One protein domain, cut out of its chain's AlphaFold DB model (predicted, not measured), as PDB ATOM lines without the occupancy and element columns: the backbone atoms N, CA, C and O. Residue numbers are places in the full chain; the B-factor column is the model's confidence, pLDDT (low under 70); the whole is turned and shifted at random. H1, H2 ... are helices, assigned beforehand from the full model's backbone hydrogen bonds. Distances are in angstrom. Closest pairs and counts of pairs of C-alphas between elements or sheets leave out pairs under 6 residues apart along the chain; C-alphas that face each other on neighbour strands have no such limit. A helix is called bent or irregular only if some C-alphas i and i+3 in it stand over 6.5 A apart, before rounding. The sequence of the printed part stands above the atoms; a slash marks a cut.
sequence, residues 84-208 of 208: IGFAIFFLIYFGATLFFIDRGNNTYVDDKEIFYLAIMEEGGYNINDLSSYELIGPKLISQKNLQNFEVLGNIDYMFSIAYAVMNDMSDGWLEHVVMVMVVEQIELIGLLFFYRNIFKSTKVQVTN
ATOM      1  N   ILE A  84     -20.192-128.141  63.767       89.12
ATOM      2  CA  ILE A  84     -19.759-128.804  65.013       89.12
ATOM      3  C   ILE A  84     -20.472-128.208  66.232       89.12
ATOM      4  O   ILE A  84     -20.954-128.954  67.075       89.12
ATOM      5  N   GLY A  85     -20.556-126.879  66.333       90.88
ATOM      6  CA  GLY A  85     -21.257-126.228  67.445       90.88
ATOM      7  C   GLY A  85     -22.734-126.624  67.510       90.88
ATOM      8  O   GLY A  85     -23.243-126.932  68.583       90.88
ATOM      9  N   PHE A  86     -23.393-126.687  66.353       91.25
ATOM     10  CA  PHE A  86     -24.765-127.168  66.221       91.25
ATOM     11  C   PHE A  86     -24.874-128.637  66.640       91.25
ATOM     12  O   PHE A  86     -25.725-128.968  67.452       91.25
ATOM     13  N   ALA A  87     -23.966-129.500  66.181       91.69
ATOM     14  CA  ALA A  87     -23.955-130.910  66.563       91.69
ATOM     15  C   ALA A  87     -23.795-131.119  68.075       91.69
ATOM     16  O   ALA A  87     -24.513-131.918  68.661       91.69
ATOM     17  N   ILE A  88     -22.902-130.363  68.723       94.44
ATOM     18  CA  ILE A  88     -22.725-130.400  70.183       94.44
ATOM     19  C   ILE A  88     -24.002-129.935  70.890       94.44
ATOM     20  O   ILE A  88     -24.431-130.571  71.848       94.44
ATOM     21  N   PHE A  89     -24.622-128.852  70.415       96.19
ATOM     22  CA  PHE A  89     -25.884-128.368  70.970       96.19
ATOM     23  C   PHE A  89     -26.989-129.432  70.886       96.19
ATOM     24  O   PHE A  89     -27.641-129.707  71.890       96.19
ATOM     25  N   PHE A  90     -27.160-130.079  69.727       95.12
ATOM     26  CA  PHE A  90     -28.140-131.158  69.570       95.12
ATOM     27  C   PHE A  90     -27.794-132.397  70.387       95.12
ATOM     28  O   PHE A  90     -28.691-133.032  70.924       95.12
ATOM     29  N   LEU A  91     -26.510-132.721  70.533       95.31
ATOM     30  CA  LEU A  91     -26.066-133.826  71.376       95.31
ATOM     31  C   LEU A  91     -26.446-133.588  72.841       95.31
ATOM     32  O   LEU A  91     -26.961-134.496  73.485       95.31
ATOM     33  N   ILE A  92     -26.253-132.365  73.347       95.94
ATOM     34  CA  ILE A  92     -26.692-131.979  74.695       95.94
ATOM     35  C   ILE A  92     -28.217-132.039  74.797       95.94
ATOM     36  O   ILE A  92     -28.727-132.599  75.758       95.94
ATOM     37  N   TYR A  93     -28.937-131.493  73.813       95.75
ATOM     38  CA  TYR A  93     -30.400-131.501  73.796       95.75
ATOM     39  C   TYR A  93     -30.968-132.926  73.850       95.75
ATOM     40  O   TYR A  93     -31.706-133.248  74.773       95.75
ATOM     41  N   PHE A  94     -30.574-133.797  72.918       95.44
ATOM     42  CA  PHE A  94     -31.067-135.174  72.871       95.44
ATOM     43  C   PHE A  94     -30.585-136.005  74.066       95.44
ATOM     44  O   PHE A  94     -31.350-136.802  74.601       95.44
ATOM     45  N   GLY A  95     -29.351-135.789  74.537       94.94
ATOM     46  CA  GLY A  95     -28.849-136.428  75.754       94.94
ATOM     47  C   GLY A  95     -29.638-136.020  77.001       94.94
ATOM     48  O   GLY A  95     -29.969-136.871  77.821       94.94
ATOM     49  N   ALA A  96     -29.999-134.740  77.121       95.75
ATOM     50  CA  ALA A  96     -30.863-134.253  78.194       95.75
ATOM     51  C   ALA A  96     -32.278-134.839  78.087       95.75
ATOM     52  O   ALA A  96     -32.848-135.220  79.100       95.75
ATOM     53  N   THR A  97     -32.829-134.975  76.877       96.19
ATOM     54  CA  THR A  97     -34.118-135.650  76.674       96.19
ATOM     55  C   THR A  97     -34.088-137.098  77.166       96.19
ATOM     56  O   THR A  97     -34.982-137.474  77.915       96.19
ATOM     57  N   LEU A  98     -33.062-137.890  76.823       95.31
ATOM     58  CA  LEU A  98     -32.920-139.260  77.350       95.31
ATOM     59  C   LEU A  98     -32.814-139.275  78.875       95.31
ATOM     60  O   LEU A  98     -33.465-140.081  79.529       95.31
ATOM     61  N   PHE A  99     -32.032-138.354  79.441       95.38
ATOM     62  CA  PHE A  99     -31.920-138.201  80.890       95.38
ATOM     63  C   PHE A  99     -33.278-137.910  81.545       95.38
ATOM     64  O   PHE A  99     -33.599-138.504  82.569       95.38
ATOM     65  N   PHE A 100     -34.096-137.037  80.956       95.88
ATOM     66  CA  PHE A 100     -35.430-136.727  81.472       95.88
ATOM     67  C   PHE A 100     -36.404-137.904  81.336       95.88
ATOM     68  O   PHE A 100     -37.153-138.162  82.274       95.88
ATOM     69  N   ILE A 101     -36.369-138.651  80.228       95.44
ATOM     70  CA  ILE A 101     -37.162-139.887  80.078       95.44
ATOM     71  C   ILE A 101     -36.801-140.878  81.194       95.44
ATOM     72  O   ILE A 101     -37.684-141.366  81.896       95.44
ATOM     73  N   ASP A 102     -35.504-141.109  81.415       94.88
ATOM     74  CA  ASP A 102     -35.003-141.998  82.469       94.88
ATOM     75  C   ASP A 102     -35.427-141.531  83.872       94.88
ATOM     76  O   ASP A 102     -35.938-142.314  84.676       94.88
ATOM     77  N   ARG A 103     -35.309-140.230  84.162       92.44
ATOM     78  CA  ARG A 103     -35.785-139.649  85.426       92.44
ATOM     79  C   ARG A 103     -37.289-139.808  85.613       92.44
ATOM     80  O   ARG A 103     -37.715-140.119  86.725       92.44
ATOM     81  N   GLY A 104     -38.091-139.594  84.575       91.44
ATOM     82  CA  GLY A 104     -39.539-139.780  84.644       91.44
ATOM     83  C   GLY A 104     -39.922-141.237  84.911       91.44
ATOM     84  O   GLY A 104     -40.835-141.492  85.688       91.44
ATOM     85  N   ASN A 105     -39.162-142.185  84.357       92.06
ATOM     86  CA  ASN A 105     -39.391-143.624  84.512       92.06
ATOM     87  C   ASN A 105     -38.784-144.254  85.774       92.06
ATOM     88  O   ASN A 105     -39.152-145.377  86.102       92.06
ATOM     89  N   ASN A 106     -37.892-143.559  86.489       90.94
ATOM     90  CA  ASN A 106     -37.245-144.096  87.697       90.94
ATOM     91  C   ASN A 106     -37.444-143.248  88.963       90.94
ATOM     92  O   ASN A 106     -37.410-143.778  90.068       90.94
ATOM     93  N   THR A 107     -37.582-141.926  88.835       87.69
ATOM     94  CA  THR A 107     -37.708-141.000  89.980       87.69
ATOM     95  C   THR A 107     -39.139-140.519  90.182       87.69
ATOM     96  O   THR A 107     -39.583-140.426  91.319       87.69
ATOM     97  N   TYR A 108     -39.840-140.186  89.097       87.62
ATOM     98  CA  TYR A 108     -41.164-139.553  89.137       87.62
ATOM     99  C   TYR A 108     -42.264-140.489  88.626       87.62
ATOM    100  O   TYR A 108     -43.190-140.033  87.966       87.62
ATOM    101  N   VAL A 109     -42.133-141.793  88.888       86.31
ATOM    102  CA  VAL A 109     -42.996-142.840  88.314       86.31
ATOM    103  C   VAL A 109     -44.458-142.625  88.680       86.31
ATOM    104  O   VAL A 109     -45.293-142.521  87.786       86.31
ATOM    105  N   ASP A 110     -44.738-142.478  89.973       85.62
ATOM    106  CA  ASP A 110     -46.100-142.319  90.486       85.62
ATOM    107  C   ASP A 110     -46.748-141.040  89.932       85.62
ATOM    108  O   ASP A 110     -47.854-141.063  89.389       85.62
ATOM    109  N   ASP A 111     -46.015-139.922  89.975       85.56
ATOM    110  CA  ASP A 111     -46.470-138.645  89.425       85.56
ATOM    111  C   ASP A 111     -46.730-138.773  87.907       85.56
ATOM    112  O   ASP A 111     -47.779-138.350  87.420       85.56
ATOM    113  N   LYS A 112     -45.824-139.407  87.148       88.25
ATOM    114  CA  LYS A 112     -45.971-139.652  85.701       88.25
ATOM    115  C   LYS A 112     -47.247-140.434  85.385       88.25
ATOM    116  O   LYS A 112     -47.960-140.045  84.463       88.25
ATOM    117  N   GLU A 113     -47.539-141.507  86.119       85.38
ATOM    118  CA  GLU A 113     -48.740-142.330  85.906       85.38
ATOM    119  C   GLU A 113     -50.025-141.523  86.103       85.38
ATOM    120  O   GLU A 113     -50.938-141.598  85.279       85.38
ATOM    121  N   ILE A 114     -50.062-140.679  87.134       83.69
ATOM    122  CA  ILE A 114     -51.191-139.778  87.384       83.69
ATOM    123  C   ILE A 114     -51.385-138.814  86.206       83.69
ATOM    124  O   ILE A 114     -52.506-138.646  85.720       83.69
ATOM    125  N   PHE A 115     -50.306-138.203  85.703       83.25
ATOM    126  CA  PHE A 115     -50.386-137.325  84.530       83.25
ATOM    127  C   PHE A 115     -50.799-138.077  83.259       83.25
ATOM    128  O   PHE A 115     -51.574-137.542  82.467       83.25
ATOM    129  N   TYR A 116     -50.317-139.305  83.062       84.31
ATOM    130  CA  TYR A 116     -50.691-140.141  81.922       84.31
ATOM    131  C   TYR A 116     -52.194-140.443  81.921       84.31
ATOM    132  O   TYR A 116     -52.870-140.204  80.918       84.31
ATOM    133  N   LEU A 117     -52.735-140.896  83.056       82.88
ATOM    134  CA  LEU A 117     -54.169-141.155  83.214       82.88
ATOM    135  C   LEU A 117     -54.991-139.883  82.999       82.88
ATOM    136  O   LEU A 117     -55.973-139.908  82.262       82.88
ATOM    137  N   ALA A 118     -54.540-138.755  83.553       80.44
ATOM    138  CA  ALA A 118     -55.227-137.478  83.395       80.44
ATOM    139  C   ALA A 118     -55.290-136.976  81.942       80.44
ATOM    140  O   ALA A 118     -56.222-136.255  81.586       80.44
ATOM    141  N   ILE A 119     -54.311-137.337  81.107       81.81
ATOM    142  CA  ILE A 119     -54.279-136.992  79.678       81.81
ATOM    143  C   ILE A 119     -55.130-137.961  78.846       81.81
ATOM    144  O   ILE A 119     -55.753-137.532  77.875       81.81
ATOM    145  N   MET A 120     -55.149-139.249  79.201       77.38
ATOM    146  CA  MET A 120     -55.833-140.298  78.432       77.38
ATOM    147  C   MET A 120     -57.329-140.437  78.750       77.38
ATOM    148  O   MET A 120     -58.073-140.992  77.942       77.38
ATOM    149  N   GLU A 121     -57.791-139.968  79.908       77.50
ATOM    150  CA  GLU A 121     -59.190-140.110  80.310       77.50
ATOM    151  C   GLU A 121     -60.104-139.108  79.573       77.50
ATOM    152  O   GLU A 121     -60.137-137.913  79.870       77.50
ATOM    153  N   GLU A 122     -60.899-139.609  78.618       58.38
ATOM    154  CA  GLU A 122     -61.808-138.810  77.770       58.38
ATOM    155  C   GLU A 122     -62.889-138.031  78.553       58.38
ATOM    156  O   GLU A 122     -63.481-137.089  78.023       58.38
ATOM    157  N   GLY A 123     -63.156-138.402  79.812       60.00
ATOM    158  CA  GLY A 123     -64.177-137.788  80.673       60.00
ATOM    159  C   GLY A 123     -63.703-136.594  81.510       60.00
ATOM    160  O   GLY A 123     -64.533-135.933  82.137       60.00
ATOM    161  N   GLY A 124     -62.399-136.299  81.502       56.72
ATOM    162  CA  GLY A 124     -61.778-135.335  82.406       56.72
ATOM    163  C   GLY A 124     -61.484-135.946  83.778       56.72
ATOM    164  O   GLY A 124     -62.376-136.439  84.462       56.72
ATOM    165  N   TYR A 125     -60.219-135.879  84.186       59.69
ATOM    166  CA  TYR A 125     -59.745-136.425  85.455       59.69
ATOM    167  C   TYR A 125     -60.339-135.658  86.646       59.69
ATOM    168  O   TYR A 125     -60.207-134.430  86.742       59.69
ATOM    169  N   ASN A 126     -60.986-136.358  87.579       59.53
ATOM    170  CA  ASN A 126     -61.537-135.730  88.775       59.53
ATOM    171  C   ASN A 126     -60.403-135.406  89.759       59.53
ATOM    172  O   ASN A 126     -59.889-136.267  90.465       59.53
ATOM    173  N   ILE A 127     -60.022-134.130  89.826       57.00
ATOM    174  CA  ILE A 127     -58.940-133.604  90.682       57.00
ATOM    175  C   ILE A 127     -59.144-133.971  92.170       57.00
ATOM    176  O   ILE A 127     -58.194-133.993  92.948       57.00
ATOM    177  N   ASN A 128     -60.371-134.299  92.585       59.25
ATOM    178  CA  ASN A 128     -60.661-134.724  93.954       59.25
ATOM    179  C   ASN A 128     -60.136-136.135  94.288       59.25
ATOM    180  O   ASN A 128     -59.827-136.388  95.454       59.25
ATOM    181  N   ASP A 129     -59.955-137.014  93.298       59.56
ATOM    182  CA  ASP A 129     -59.395-138.363  93.498       59.56
ATOM    183  C   ASP A 129     -57.868-138.328  93.730       59.56
ATOM    184  O   ASP A 129     -57.287-139.216  94.353       59.56
ATOM    185  N   LEU A 130     -57.223-137.230  93.322       55.44
ATOM    186  CA  LEU A 130     -55.802-136.911  93.521       55.44
ATOM    187  C   LEU A 130     -55.451-136.547  94.976       55.44
ATOM    188  O   LEU A 130     -54.285-136.596  95.353       55.44
ATOM    189  N   SER A 131     -56.442-136.196  95.807       53.75
ATOM    190  CA  SER A 131     -56.236-135.707  97.186       53.75
ATOM    191  C   SER A 131     -55.623-136.733  98.154       53.75
ATOM    192  O   SER A 131     -55.251-136.376  99.270       53.75
ATOM    193  N   SER A 132     -55.506-137.992  97.723       51.94
ATOM    194  CA  SER A 132     -54.910-139.094  98.484       51.94
ATOM    195  C   SER A 132     -53.465-139.430  98.093       51.94
ATOM    196  O   SER A 132     -52.814-140.182  98.817       51.94
ATOM    197  N   TYR A 133     -52.945-138.859  97.001       55.72
ATOM    198  CA  TYR A 133     -51.581-139.094  96.525       55.72
ATOM    199  C   TYR A 133     -50.681-137.906  96.890       55.72
ATOM    200  O   TYR A 133     -50.897-136.780  96.439       55.72
ATOM    201  N   GLU A 134     -49.653-138.142  97.710       59.78
ATOM    202  CA  GLU A 134     -48.593-137.155  97.946       59.78
ATOM    203  C   GLU A 134     -47.673-137.115  96.721       59.78
ATOM    204  O   GLU A 134     -46.704-137.866  96.637       59.78
ATOM    205  N   LEU A 135     -47.991-136.246  95.756       64.75
ATOM    206  CA  LEU A 135     -47.098-135.982  94.628       64.75
ATOM    207  C   LEU A 135     -45.737-135.516  95.152       64.75
ATOM    208  O   LEU A 135     -45.667-134.612  95.996       64.75
ATOM    209  N   ILE A 136     -44.656-136.064  94.595       69.00
ATOM    210  CA  ILE A 136     -43.301-135.549  94.850       69.00
ATOM    211  C   ILE A 136     -43.248-134.081  94.415       69.00
ATOM    212  O   ILE A 136     -42.672-133.250  95.127       69.00
ATOM    213  N   GLY A 137     -43.920-133.785  93.294       64.00
ATOM    214  CA  GLY A 137     -44.387-132.464  92.895       64.00
ATOM    215  C   GLY A 137     -43.289-131.426  92.623       64.00
ATOM    216  O   GLY A 137     -42.124-131.572  93.007       64.00
ATOM    217  N   PRO A 138     -43.639-130.306  91.967       62.19
ATOM    218  CA  PRO A 138     -42.744-129.163  91.906       62.19
ATOM    219  C   PRO A 138     -42.547-128.613  93.325       62.19
ATOM    220  O   PRO A 138     -43.503-128.214  93.996       62.19
ATOM    221  N   LYS A 139     -41.299-128.561  93.800       61.38
ATOM    222  CA  LYS A 139     -41.001-127.960  95.103       61.38
ATOM    223  C   LYS A 139     -41.195-126.452  94.989       61.38
ATOM    224  O   LYS A 139     -40.478-125.777  94.250       61.38
ATOM    225  N   LEU A 140     -42.149-125.913  95.745       56.38
ATOM    226  CA  LEU A 140     -42.294-124.469  95.906       56.38
ATOM    227  C   LEU A 140     -41.035-123.947  96.608       56.38
ATOM    228  O   LEU A 140     -40.745-124.311  97.752       56.38
ATOM    229  N   ILE A 141     -40.248-123.120  95.916       56.72
ATOM    230  CA  ILE A 141     -39.048-122.519  96.499       56.72
ATOM    231  C   ILE A 141     -39.522-121.475  97.512       56.72
ATOM    232  O   ILE A 141     -39.758-120.320  97.187       56.72
ATOM    233  N   SER A 142     -39.624-121.867  98.782       53.22
ATOM    234  CA  SER A 142     -40.140-121.015  99.865       53.22
ATOM    235  C   SER A 142     -39.289-119.759 100.161       53.22
ATOM    236  O   SER A 142     -39.588-119.008 101.093       53.22
ATOM    237  N   GLN A 143     -38.215-119.504  99.405       57.47
ATOM    238  CA  GLN A 143     -37.374-118.321  99.558       57.47
ATOM    239  C   GLN A 143     -37.899-117.159  98.707       57.47
ATOM    240  O   GLN A 143     -37.765-117.139  97.487       57.47
ATOM    241  N   LYS A 144     -38.411-116.130  99.393       55.19
ATOM    242  CA  LYS A 144     -39.006-114.896  98.842       55.19
ATOM    243  C   LYS A 144     -38.168-114.176  97.764       55.19
ATOM    244  O   LYS A 144     -38.731-113.461  96.948       55.19
ATOM    245  N   ASN A 145     -36.845-114.375  97.740       59.75
ATOM    246  CA  ASN A 145     -35.926-113.759  96.767       59.75
ATOM    247  C   ASN A 145     -35.660-114.615  95.513       59.75
ATOM    248  O   ASN A 145     -35.032-114.132  94.574       59.75
ATOM    249  N   LEU A 146     -36.118-115.870  95.487       58.59
ATOM    250  CA  LEU A 146     -35.930-116.818  94.382       58.59
ATOM    251  C   LEU A 146     -37.248-117.215  93.705       58.59
ATOM    252  O   LEU A 146     -37.231-118.068  92.827       58.59
ATOM    253  N   GLN A 147     -38.366-116.558  94.039       59.84
ATOM    254  CA  GLN A 147     -39.674-116.801  93.410       59.84
ATOM    255  C   GLN A 147     -39.616-116.691  91.874       59.84
ATOM    256  O   GLN A 147     -40.166-117.524  91.165       59.84
ATOM    257  N   ASN A 148     -38.833-115.747  91.338       62.81
ATOM    258  CA  ASN A 148     -38.635-115.606  89.887       62.81
ATOM    259  C   ASN A 148     -37.818-116.752  89.246       62.81
ATOM    260  O   ASN A 148     -37.735-116.833  88.023       62.81
ATOM    261  N   PHE A 149     -37.208-117.625  90.052       61.97
ATOM    262  CA  PHE A 149     -36.431-118.796  89.635       61.97
ATOM    263  C   PHE A 149     -37.141-120.123  89.963       61.97
ATOM    264  O   PHE A 149     -36.583-121.186  89.700       61.97
ATOM    265  N   GLU A 150     -38.375-120.094  90.479       63.84
ATOM    266  CA  GLU A 150     -39.172-121.303  90.761       63.84
ATOM    267  C   GLU A 150     -39.375-122.174  89.522       63.84
ATOM    268  O   GLU A 150     -39.291-123.397  89.601       63.84
ATOM    269  N   VAL A 151     -39.553-121.547  88.356       63.16
ATOM    270  CA  VAL A 151     -39.650-122.262  87.077       63.16
ATOM    271  C   VAL A 151     -38.360-123.033  86.796       63.16
ATOM    272  O   VAL A 151     -38.425-124.195  86.419       63.16
ATOM    273  N   LEU A 152     -37.192-122.427  87.045       64.69
ATOM    274  CA  LEU A 152     -35.882-123.059  86.840       64.69
ATOM    275  C   LEU A 152     -35.633-124.214  87.817       64.69
ATOM    276  O   LEU A 152     -35.025-125.208  87.427       64.69
ATOM    277  N   GLY A 153     -36.136-124.112  89.051       66.75
ATOM    278  CA  GLY A 153     -36.048-125.185  90.046       66.75
ATOM    279  C   GLY A 153     -36.879-126.423  89.707       66.75
ATOM    280  O   GLY A 153     -36.536-127.516  90.146       66.75
ATOM    281  N   ASN A 154     -37.924-126.267  88.889       79.19
ATOM    282  CA  ASN A 154     -38.854-127.339  88.530       79.19
ATOM    283  C   ASN A 154     -38.681-127.859  87.095       79.19
ATOM    284  O   ASN A 154     -39.430-128.737  86.679       79.19
ATOM    285  N   ILE A 155     -37.684-127.366  86.347       84.75
ATOM    286  CA  ILE A 155     -37.357-127.838  84.989       84.75
ATOM    287  C   ILE A 155     -37.158-129.353  84.969       84.75
ATOM    288  O   ILE A 155     -37.713-130.015  84.100       84.75
ATOM    289  N   ASP A 156     -36.407-129.895  85.933       86.94
ATOM    290  CA  ASP A 156     -36.136-131.335  86.006       86.94
ATOM    291  C   ASP A 156     -37.437-132.137  86.090       86.94
ATOM    292  O   ASP A 156     -37.707-132.981  85.241       86.94
ATOM    293  N   TYR A 157     -38.297-131.783  87.045       86.75
ATOM    294  CA  TYR A 157     -39.609-132.395  87.234       86.75
ATOM    295  C   TYR A 157     -40.502-132.268  85.989       86.75
ATOM    296  O   TYR A 157     -41.008-133.264  85.475       86.75
ATOM    297  N   MET A 158     -40.655-131.046  85.462       86.81
ATOM    298  CA  MET A 158     -41.542-130.761  84.331       86.81
ATOM    299  C   MET A 158     -41.133-131.520  83.068       86.81
ATOM    300  O   MET A 158     -41.981-132.135  82.422       86.81
ATOM    301  N   PHE A 159     -39.850-131.479  82.702       92.25
ATOM    302  CA  PHE A 159     -39.377-132.169  81.505       92.25
ATOM    303  C   PHE A 159     -39.335-133.682  81.694       92.25
ATOM    304  O   PHE A 159     -39.641-134.393  80.741       92.25
ATOM    305  N   SER A 160     -39.020-134.174  82.896       93.06
ATOM    306  CA  SER A 160     -39.024-135.614  83.177       93.06
ATOM    307  C   SER A 160     -40.407-136.225  82.992       93.06
ATOM    308  O   SER A 160     -40.545-137.202  82.260       93.06
ATOM    309  N   ILE A 161     -41.444-135.615  83.574       91.56
ATOM    310  CA  ILE A 161     -42.822-136.089  83.393       91.56
ATOM    311  C   ILE A 161     -43.251-135.950  81.935       91.56
ATOM    312  O   ILE A 161     -43.727-136.917  81.349       91.56
ATOM    313  N   ALA A 162     -43.054-134.776  81.323       92.31
ATOM    314  CA  ALA A 162     -43.508-134.538  79.956       92.31
ATOM    315  C   ALA A 162     -42.889-135.530  78.961       92.31
ATOM    316  O   ALA A 162     -43.610-136.151  78.184       92.31
ATOM    317  N   TYR A 163     -41.566-135.711  78.994       95.81
ATOM    318  CA  TYR A 163     -40.896-136.613  78.063       95.81
ATOM    319  C   TYR A 163     -41.179-138.086  78.351       95.81
ATOM    320  O   TYR A 163     -41.312-138.848  77.396       95.81
ATOM    321  N   ALA A 164     -41.310-138.496  79.616       94.38
ATOM    322  CA  ALA A 164     -41.644-139.879  79.943       94.38
ATOM    323  C   ALA A 164     -43.086-140.233  79.552       94.38
ATOM    324  O   ALA A 164     -43.293-141.257  78.909       94.38
ATOM    325  N   VAL A 165     -44.064-139.354  79.811       93.38
ATOM    326  CA  VAL A 165     -45.445-139.532  79.321       93.38
ATOM    327  C   VAL A 165     -45.469-139.604  77.795       93.38
ATOM    328  O   VAL A 165     -46.079-140.508  77.234       93.38
ATOM    329  N   MET A 166     -44.771-138.698  77.100       94.19
ATOM    330  CA  MET A 166     -44.674-138.754  75.636       94.19
ATOM    331  C   MET A 166     -44.028-140.054  75.141       94.19
ATOM    332  O   MET A 166     -44.404-140.548  74.080       94.19
ATOM    333  N   ASN A 167     -43.060-140.596  75.885       95.31
ATOM    334  CA  ASN A 167     -42.431-141.869  75.560       95.31
ATOM    335  C   ASN A 167     -43.421-143.029  75.700       95.31
ATOM    336  O   ASN A 167     -43.551-143.807  74.757       95.31
ATOM    337  N   ASP A 168     -44.170-143.083  76.802       93.38
ATOM    338  CA  ASP A 168     -45.197-144.104  77.046       93.38
ATOM    339  C   ASP A 168     -46.321-144.028  76.001       93.38
ATOM    340  O   ASP A 168     -46.700-145.041  75.427       93.38
ATOM    341  N   MET A 169     -46.776-142.819  75.648       91.50
ATOM    342  CA  MET A 169     -47.744-142.602  74.558       91.50
ATOM    343  C   MET A 169     -47.234-143.063  73.184       91.50
ATOM    344  O   MET A 169     -48.025-143.246  72.259       91.50
ATOM    345  N   SER A 170     -45.916-143.184  73.026       92.25
ATOM    346  CA  SER A 170     -45.270-143.664  71.805       92.25
ATOM    347  C   SER A 170     -44.836-145.129  71.888       92.25
ATOM    348  O   SER A 170     -44.085-145.560  71.019       92.25
ATOM    349  N   ASP A 171     -45.235-145.872  72.925       90.62
ATOM    350  CA  ASP A 171     -44.763-147.238  73.202       90.62
ATOM    351  C   ASP A 171     -43.221-147.348  73.215       90.62
ATOM    352  O   ASP A 171     -42.628-148.282  72.671       90.62
ATOM    353  N   GLY A 172     -42.538-146.348  73.785       88.94
ATOM    354  CA  GLY A 172     -41.070-146.293  73.865       88.94
ATOM    355  C   GLY A 172     -40.362-145.813  72.590       88.94
ATOM    356  O   GLY A 172     -39.135-145.691  72.554       88.94
ATOM    357  N   TRP A 173     -41.100-145.517  71.516       89.94
ATOM    358  CA  TRP A 173     -40.503-145.154  70.228       89.94
ATOM    359  C   TRP A 173     -39.765-143.809  70.264       89.94
ATOM    360  O   TRP A 173     -38.771-143.624  69.554       89.94
ATOM    361  N   LEU A 174     -40.212-142.872  71.105       91.88
ATOM    362  CA  LEU A 174     -39.550-141.583  71.300       91.88
ATOM    363  C   LEU A 174     -38.116-141.765  71.806       91.88
ATOM    364  O   LEU A 174     -37.189-141.217  71.207       91.88
ATOM    365  N   GLU A 175     -37.923-142.547  72.866       91.50
ATOM    366  CA  GLU A 175     -36.607-142.852  73.427       91.50
ATOM    367  C   GLU A 175     -35.689-143.478  72.372       91.50
ATOM    368  O   GLU A 175     -34.555-143.028  72.182       91.50
ATOM    369  N   HIS A 176     -36.209-144.433  71.594       87.19
ATOM    370  CA  HIS A 176     -35.467-145.051  70.495       87.19
ATOM    371  C   HIS A 176     -35.007-144.035  69.440       87.19
ATOM    372  O   HIS A 176     -33.830-144.024  69.059       87.19
ATOM    373  N   VAL A 177     -35.896-143.157  68.965       88.50
ATOM    374  CA  VAL A 177     -35.538-142.135  67.966       88.50
ATOM    375  C   VAL A 177     -34.542-141.134  68.531       88.50
ATOM    376  O   VAL A 177     -33.570-140.795  67.855       88.50
ATOM    377  N   VAL A 178     -34.749-140.663  69.761       91.44
ATOM    378  CA  VAL A 178     -33.833-139.721  70.416       91.44
ATOM    379  C   VAL A 178     -32.449-140.351  70.552       91.44
ATOM    380  O   VAL A 178     -31.452-139.693  70.248       91.44
ATOM    381  N   MET A 179     -32.369-141.637  70.899       88.94
ATOM    382  CA  MET A 179     -31.099-142.356  70.958       88.94
ATOM    383  C   MET A 179     -30.403-142.413  69.592       88.94
ATOM    384  O   MET A 179     -29.210-142.117  69.488       88.94
ATOM    385  N   VAL A 180     -31.143-142.706  68.517       87.56
ATOM    386  CA  VAL A 180     -30.613-142.648  67.143       87.56
ATOM    387  C   VAL A 180     -30.080-141.248  66.809       87.56
ATOM    388  O   VAL A 180     -29.016-141.126  66.196       87.56
ATOM    389  N   MET A 181     -30.768-140.191  67.242       89.94
ATOM    390  CA  MET A 181     -30.330-138.812  67.012       89.94
ATOM    391  C   MET A 181     -29.049-138.459  67.781       89.94
ATOM    392  O   MET A 181     -28.185-137.779  67.222       89.94
ATOM    393  N   VAL A 182     -28.886-138.931  69.026       91.25
ATOM    394  CA  VAL A 182     -27.636-138.774  69.804       91.25
ATOM    395  C   VAL A 182     -26.467-139.403  69.055       91.25
ATOM    396  O   VAL A 182     -25.440-138.757  68.824       91.25
ATOM    397  N   VAL A 183     -26.650-140.654  68.639       88.56
ATOM    398  CA  VAL A 183     -25.679-141.430  67.865       88.56
ATOM    399  C   VAL A 183     -25.285-140.682  66.596       88.56
ATOM    400  O   VAL A 183     -24.098-140.475  66.346       88.56
ATOM    401  N   GLU A 184     -26.263-140.187  65.842       88.12
ATOM    402  CA  GLU A 184     -26.030-139.402  64.632       88.12
ATOM    403  C   GLU A 184     -25.165-138.154  64.881       88.12
ATOM    404  O   GLU A 184     -24.277-137.866  64.073       88.12
ATOM    405  N   GLN A 185     -25.361-137.432  65.994       91.62
ATOM    406  CA  GLN A 185     -24.518-136.270  66.307       91.62
ATOM    407  C   GLN A 185     -23.065-136.674  66.587       91.62
ATOM    408  O   GLN A 185     -22.141-136.003  66.112       91.62
ATOM    409  N   ILE A 186     -22.845-137.780  67.307       90.62
ATOM    410  CA  ILE A 186     -21.501-138.318  67.581       90.62
ATOM    411  C   ILE A 186     -20.804-138.692  66.267       90.62
ATOM    412  O   ILE A 186     -19.660-138.287  66.032       90.62
ATOM    413  N   GLU A 187     -21.498-139.409  65.380       88.19
ATOM    414  CA  GLU A 187     -20.964-139.787  64.067       88.19
ATOM    415  C   GLU A 187     -20.623-138.578  63.220       88.19
ATOM    416  O   GLU A 187     -19.558-138.530  62.612       88.19
ATOM    417  N   LEU A 188     -21.517-137.596  63.164       88.06
ATOM    418  CA  LEU A 188     -21.322-136.398  62.366       88.06
ATOM    419  C   LEU A 188     -20.078-135.636  62.837       88.06
ATOM    420  O   LEU A 188     -19.272-135.218  62.002       88.06
ATOM    421  N   ILE A 189     -19.855-135.524  64.150       89.38
ATOM    422  CA  ILE A 189     -18.627-134.938  64.704       89.38
ATOM    423  C   ILE A 189     -17.397-135.764  64.287       89.38
ATOM    424  O   ILE A 189     -16.417-135.196  63.786       89.38
ATOM    425  N   GLY A 190     -17.454-137.092  64.429       87.25
ATOM    426  CA  GLY A 190     -16.371-138.004  64.044       87.25
ATOM    427  C   GLY A 190     -16.035-137.952  62.549       87.25
ATOM    428  O   GLY A 190     -14.871-137.800  62.166       87.25
ATOM    429  N   LEU A 191     -17.051-137.985  61.686       86.00
ATOM    430  CA  LEU A 191     -16.930-137.915  60.231       86.00
ATOM    431  C   LEU A 191     -16.392-136.563  59.778       86.00
ATOM    432  O   LEU A 191     -15.539-136.515  58.895       86.00
ATOM    433  N   LEU A 192     -16.825-135.452  60.378       85.25
ATOM    434  CA  LEU A 192     -16.251-134.140  60.072       85.25
ATOM    435  C   LEU A 192     -14.770-134.080  60.415       85.25
ATOM    436  O   LEU A 192     -13.991-133.532  59.631       85.25
ATOM    437  N   PHE A 193     -14.371-134.640  61.558       84.19
ATOM    438  CA  PHE A 193     -12.964-134.716  61.937       84.19
ATOM    439  C   PHE A 193     -12.168-135.568  60.936       84.19
ATOM    440  O   PHE A 193     -11.137-135.122  60.421       84.19
ATOM    441  N   PHE A 194     -12.696-136.737  60.571       81.88
ATOM    442  CA  PHE A 194     -12.124-137.624  59.557       81.88
ATOM    443  C   PHE A 194     -11.987-136.939  58.185       81.88
ATOM    444  O   PHE A 194     -10.900-136.906  57.600       81.88
ATOM    445  N   TYR A 195     -13.051-136.303  57.688       78.38
ATOM    446  CA  TYR A 195     -13.030-135.566  56.424       78.38
ATOM    447  C   TYR A 195     -12.082-134.386  56.457       78.38
ATOM    448  O   TYR A 195     -11.400-134.124  55.465       78.38
ATOM    449  N   ARG A 196     -12.001-133.677  57.582       79.81
ATOM    450  CA  ARG A 196     -11.064-132.568  57.718       79.81
ATOM    451  C   ARG A 196      -9.637-133.037  57.528       79.81
ATOM    452  O   ARG A 196      -8.900-132.347  56.835       79.81
ATOM    453  N   ASN A 197      -9.272-134.203  58.049       75.31
ATOM    454  CA  ASN A 197      -7.935-134.765  57.862       75.31
ATOM    455  C   ASN A 197      -7.687-135.209  56.410       75.31
ATOM    456  O   ASN A 197      -6.624-134.925  55.864       75.31
ATOM    457  N   ILE A 198      -8.680-135.802  55.740       71.00
ATOM    458  CA  ILE A 198      -8.552-136.265  54.345       71.00
ATOM    459  C   ILE A 198      -8.499-135.112  53.334       71.00
ATOM    460  O   ILE A 198      -7.750-135.174  52.357       71.00
ATOM    461  N   PHE A 199      -9.311-134.072  53.524       64.88
ATOM    462  CA  PHE A 199      -9.466-132.986  52.552       64.88
ATOM    463  C   PHE A 199      -8.582-131.761  52.839       64.88
ATOM    464  O   PHE A 199      -8.489-130.885  51.979       64.88
ATOM    465  N   LYS A 200      -7.868-131.699  53.980       59.88
ATOM    466  CA  LYS A 200      -6.854-130.652  54.248       59.88
ATOM    467  C   LYS A 200      -5.700-130.661  53.236       59.88
ATOM    468  O   LYS A 200      -5.036-129.643  53.070       59.88
ATOM    469  N   SER A 201      -5.449-131.794  52.576       44.12
ATOM    470  CA  SER A 201      -4.230-132.049  51.798       44.12
ATOM    471  C   SER A 201      -4.375-131.835  50.287       44.12
ATOM    472  O   SER A 201      -3.835-132.595  49.482       44.12
ATOM    473  N   THR A 202      -5.091-130.803  49.846       43.31
ATOM    474  CA  THR A 202      -4.933-130.351  48.454       43.31
ATOM    475  C   THR A 202      -5.071-128.841  48.390       43.31
ATOM    476  O   THR A 202      -6.141-128.298  48.122       43.31
ATOM    477  N   LYS A 203      -3.954-128.142  48.630       37.69
ATOM    478  CA  LYS A 203      -3.740-126.856  47.966       37.69
ATOM    479  C   LYS A 203      -3.754-127.179  46.477       37.69
ATOM    480  O   LYS A 203      -2.802-127.760  45.970       37.69
ATOM    481  N   VAL A 204      -4.865-126.898  45.805       41.78
ATOM    482  CA  VAL A 204      -4.868-126.836  44.347       41.78
ATOM    483  C   VAL A 204      -3.863-125.740  44.014       41.78
ATOM    484  O   VAL A 204      -4.110-124.572  44.306       41.78
ATOM    485  N   GLN A 205      -2.683-126.135  43.530       35.75
ATOM    486  CA  GLN A 205      -1.785-125.206  42.865       35.75
ATOM    487  C   GLN A 205      -2.581-124.662  41.685       35.75
ATOM    488  O   GLN A 205      -2.926-125.401  40.765       35.75
ATOM    489  N   VAL A 206      -2.950-123.389  41.772       38.47
ATOM    490  CA  VAL A 206      -3.360-122.628  40.603       38.47
ATOM    491  C   VAL A 206      -2.095-122.543  39.759       38.47
ATOM    492  O   VAL A 206      -1.172-121.813  40.105       38.47
ATOM    493  N   THR A 207      -1.983-123.399  38.750       37.19
ATOM    494  CA  THR A 207      -0.993-123.219  37.690       37.19
ATOM    495  C   THR A 207      -1.320-121.911  36.978       37.19
ATOM    496  O   THR A 207      -2.479-121.705  36.617       37.19
ATOM    497  N   ASN A 208      -0.290-121.060  36.900       34.75
ATOM    498  CA  ASN A 208      -0.255-119.681  36.405       34.75
ATOM    499  C   ASN A 208      -1.092-119.407  35.154       34.75
ATOM    500  O   ASN A 208      -1.061-120.252  34.233       34.75
TER     501      ASN A 208
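Overview. This is residues 84 to 208 of the 208 residues of an uncharacterized protein of Thaumarchaeota archaeon CSP1-1 (UniProt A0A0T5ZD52). Two long helices, H1 and H6, lie side by side and run opposite ways; H5 crosses H1 at one end of this pair, with H2 packed on H5 and the short H4 leading into it. Residues 143 to 148, of which 147 and 148 belong to H4, stick out on one side, and residues 194 to 208, of which 194 to 199 belong to H6 and the rest are a tail, stick out at the far end. The 125 residues printed, with six named helices in order H1 to H6 and no named strand, are all helix in class. The whole is extended, with a radius of gyration of the C-alphas of 22.3 A and spans of 84 by 41 by 23 A.

Arrangement. H1, residues 84 to 106, touches H6, residues 173 to 199, at a shallow tilt of 25 degrees, opposite ways; their closest C-alphas, of Ala 87 and Gln 185, are 5.4 A apart. With residues 97 to 105 alone H1 touches the hub H5, residues 155 to 168, about perpendicular at 78 degrees; the closest C-alphas, of Phe 100 and Ser 160, are 4.1 A apart. H2, residues 109 to 120, touches H5 at a steep tilt of 59 degrees, closest at the C-alphas of Lys 112 and Ile 161, 5.3 A. H3, residues 129 to 132, touches no helix. H4, residues 147 to 153, and H5 meet only through their link. H5 and H6 touch only at the corner, closest at the C-alphas of Asn 167 and Leu 174, 5.2 A. Every O i to N i+4 pair is within hydrogen-bond range in H1, H2, H5 and H6; in H4 1 of 3 is, beside 3 of 4 O i to N i+3 pairs, and H3 is too short for an O i to N i+4 pair.

Along the chain. H1 begins at C-alpha 84 (-19.759, -128.804, 65.013) and is 32.5 A long; H5 is 19.7 A. H6, 37.7 A, ends at C-alpha 199 (-9.466, -132.986, 52.552). H4 is irregular, with C-alphas 148 and 151 7.3 A apart, and H3 only just, with C-alphas 129 and 132 6.7 A apart.

Size, cuts and confidence. The two farthest C-alphas, of Ser 132 and Asn 208, are 85.0 A apart. The printed part has no cut, and the link from H3 to H4 is long. Residues 122 to 153 and 199 to 208 have pLDDT under 70.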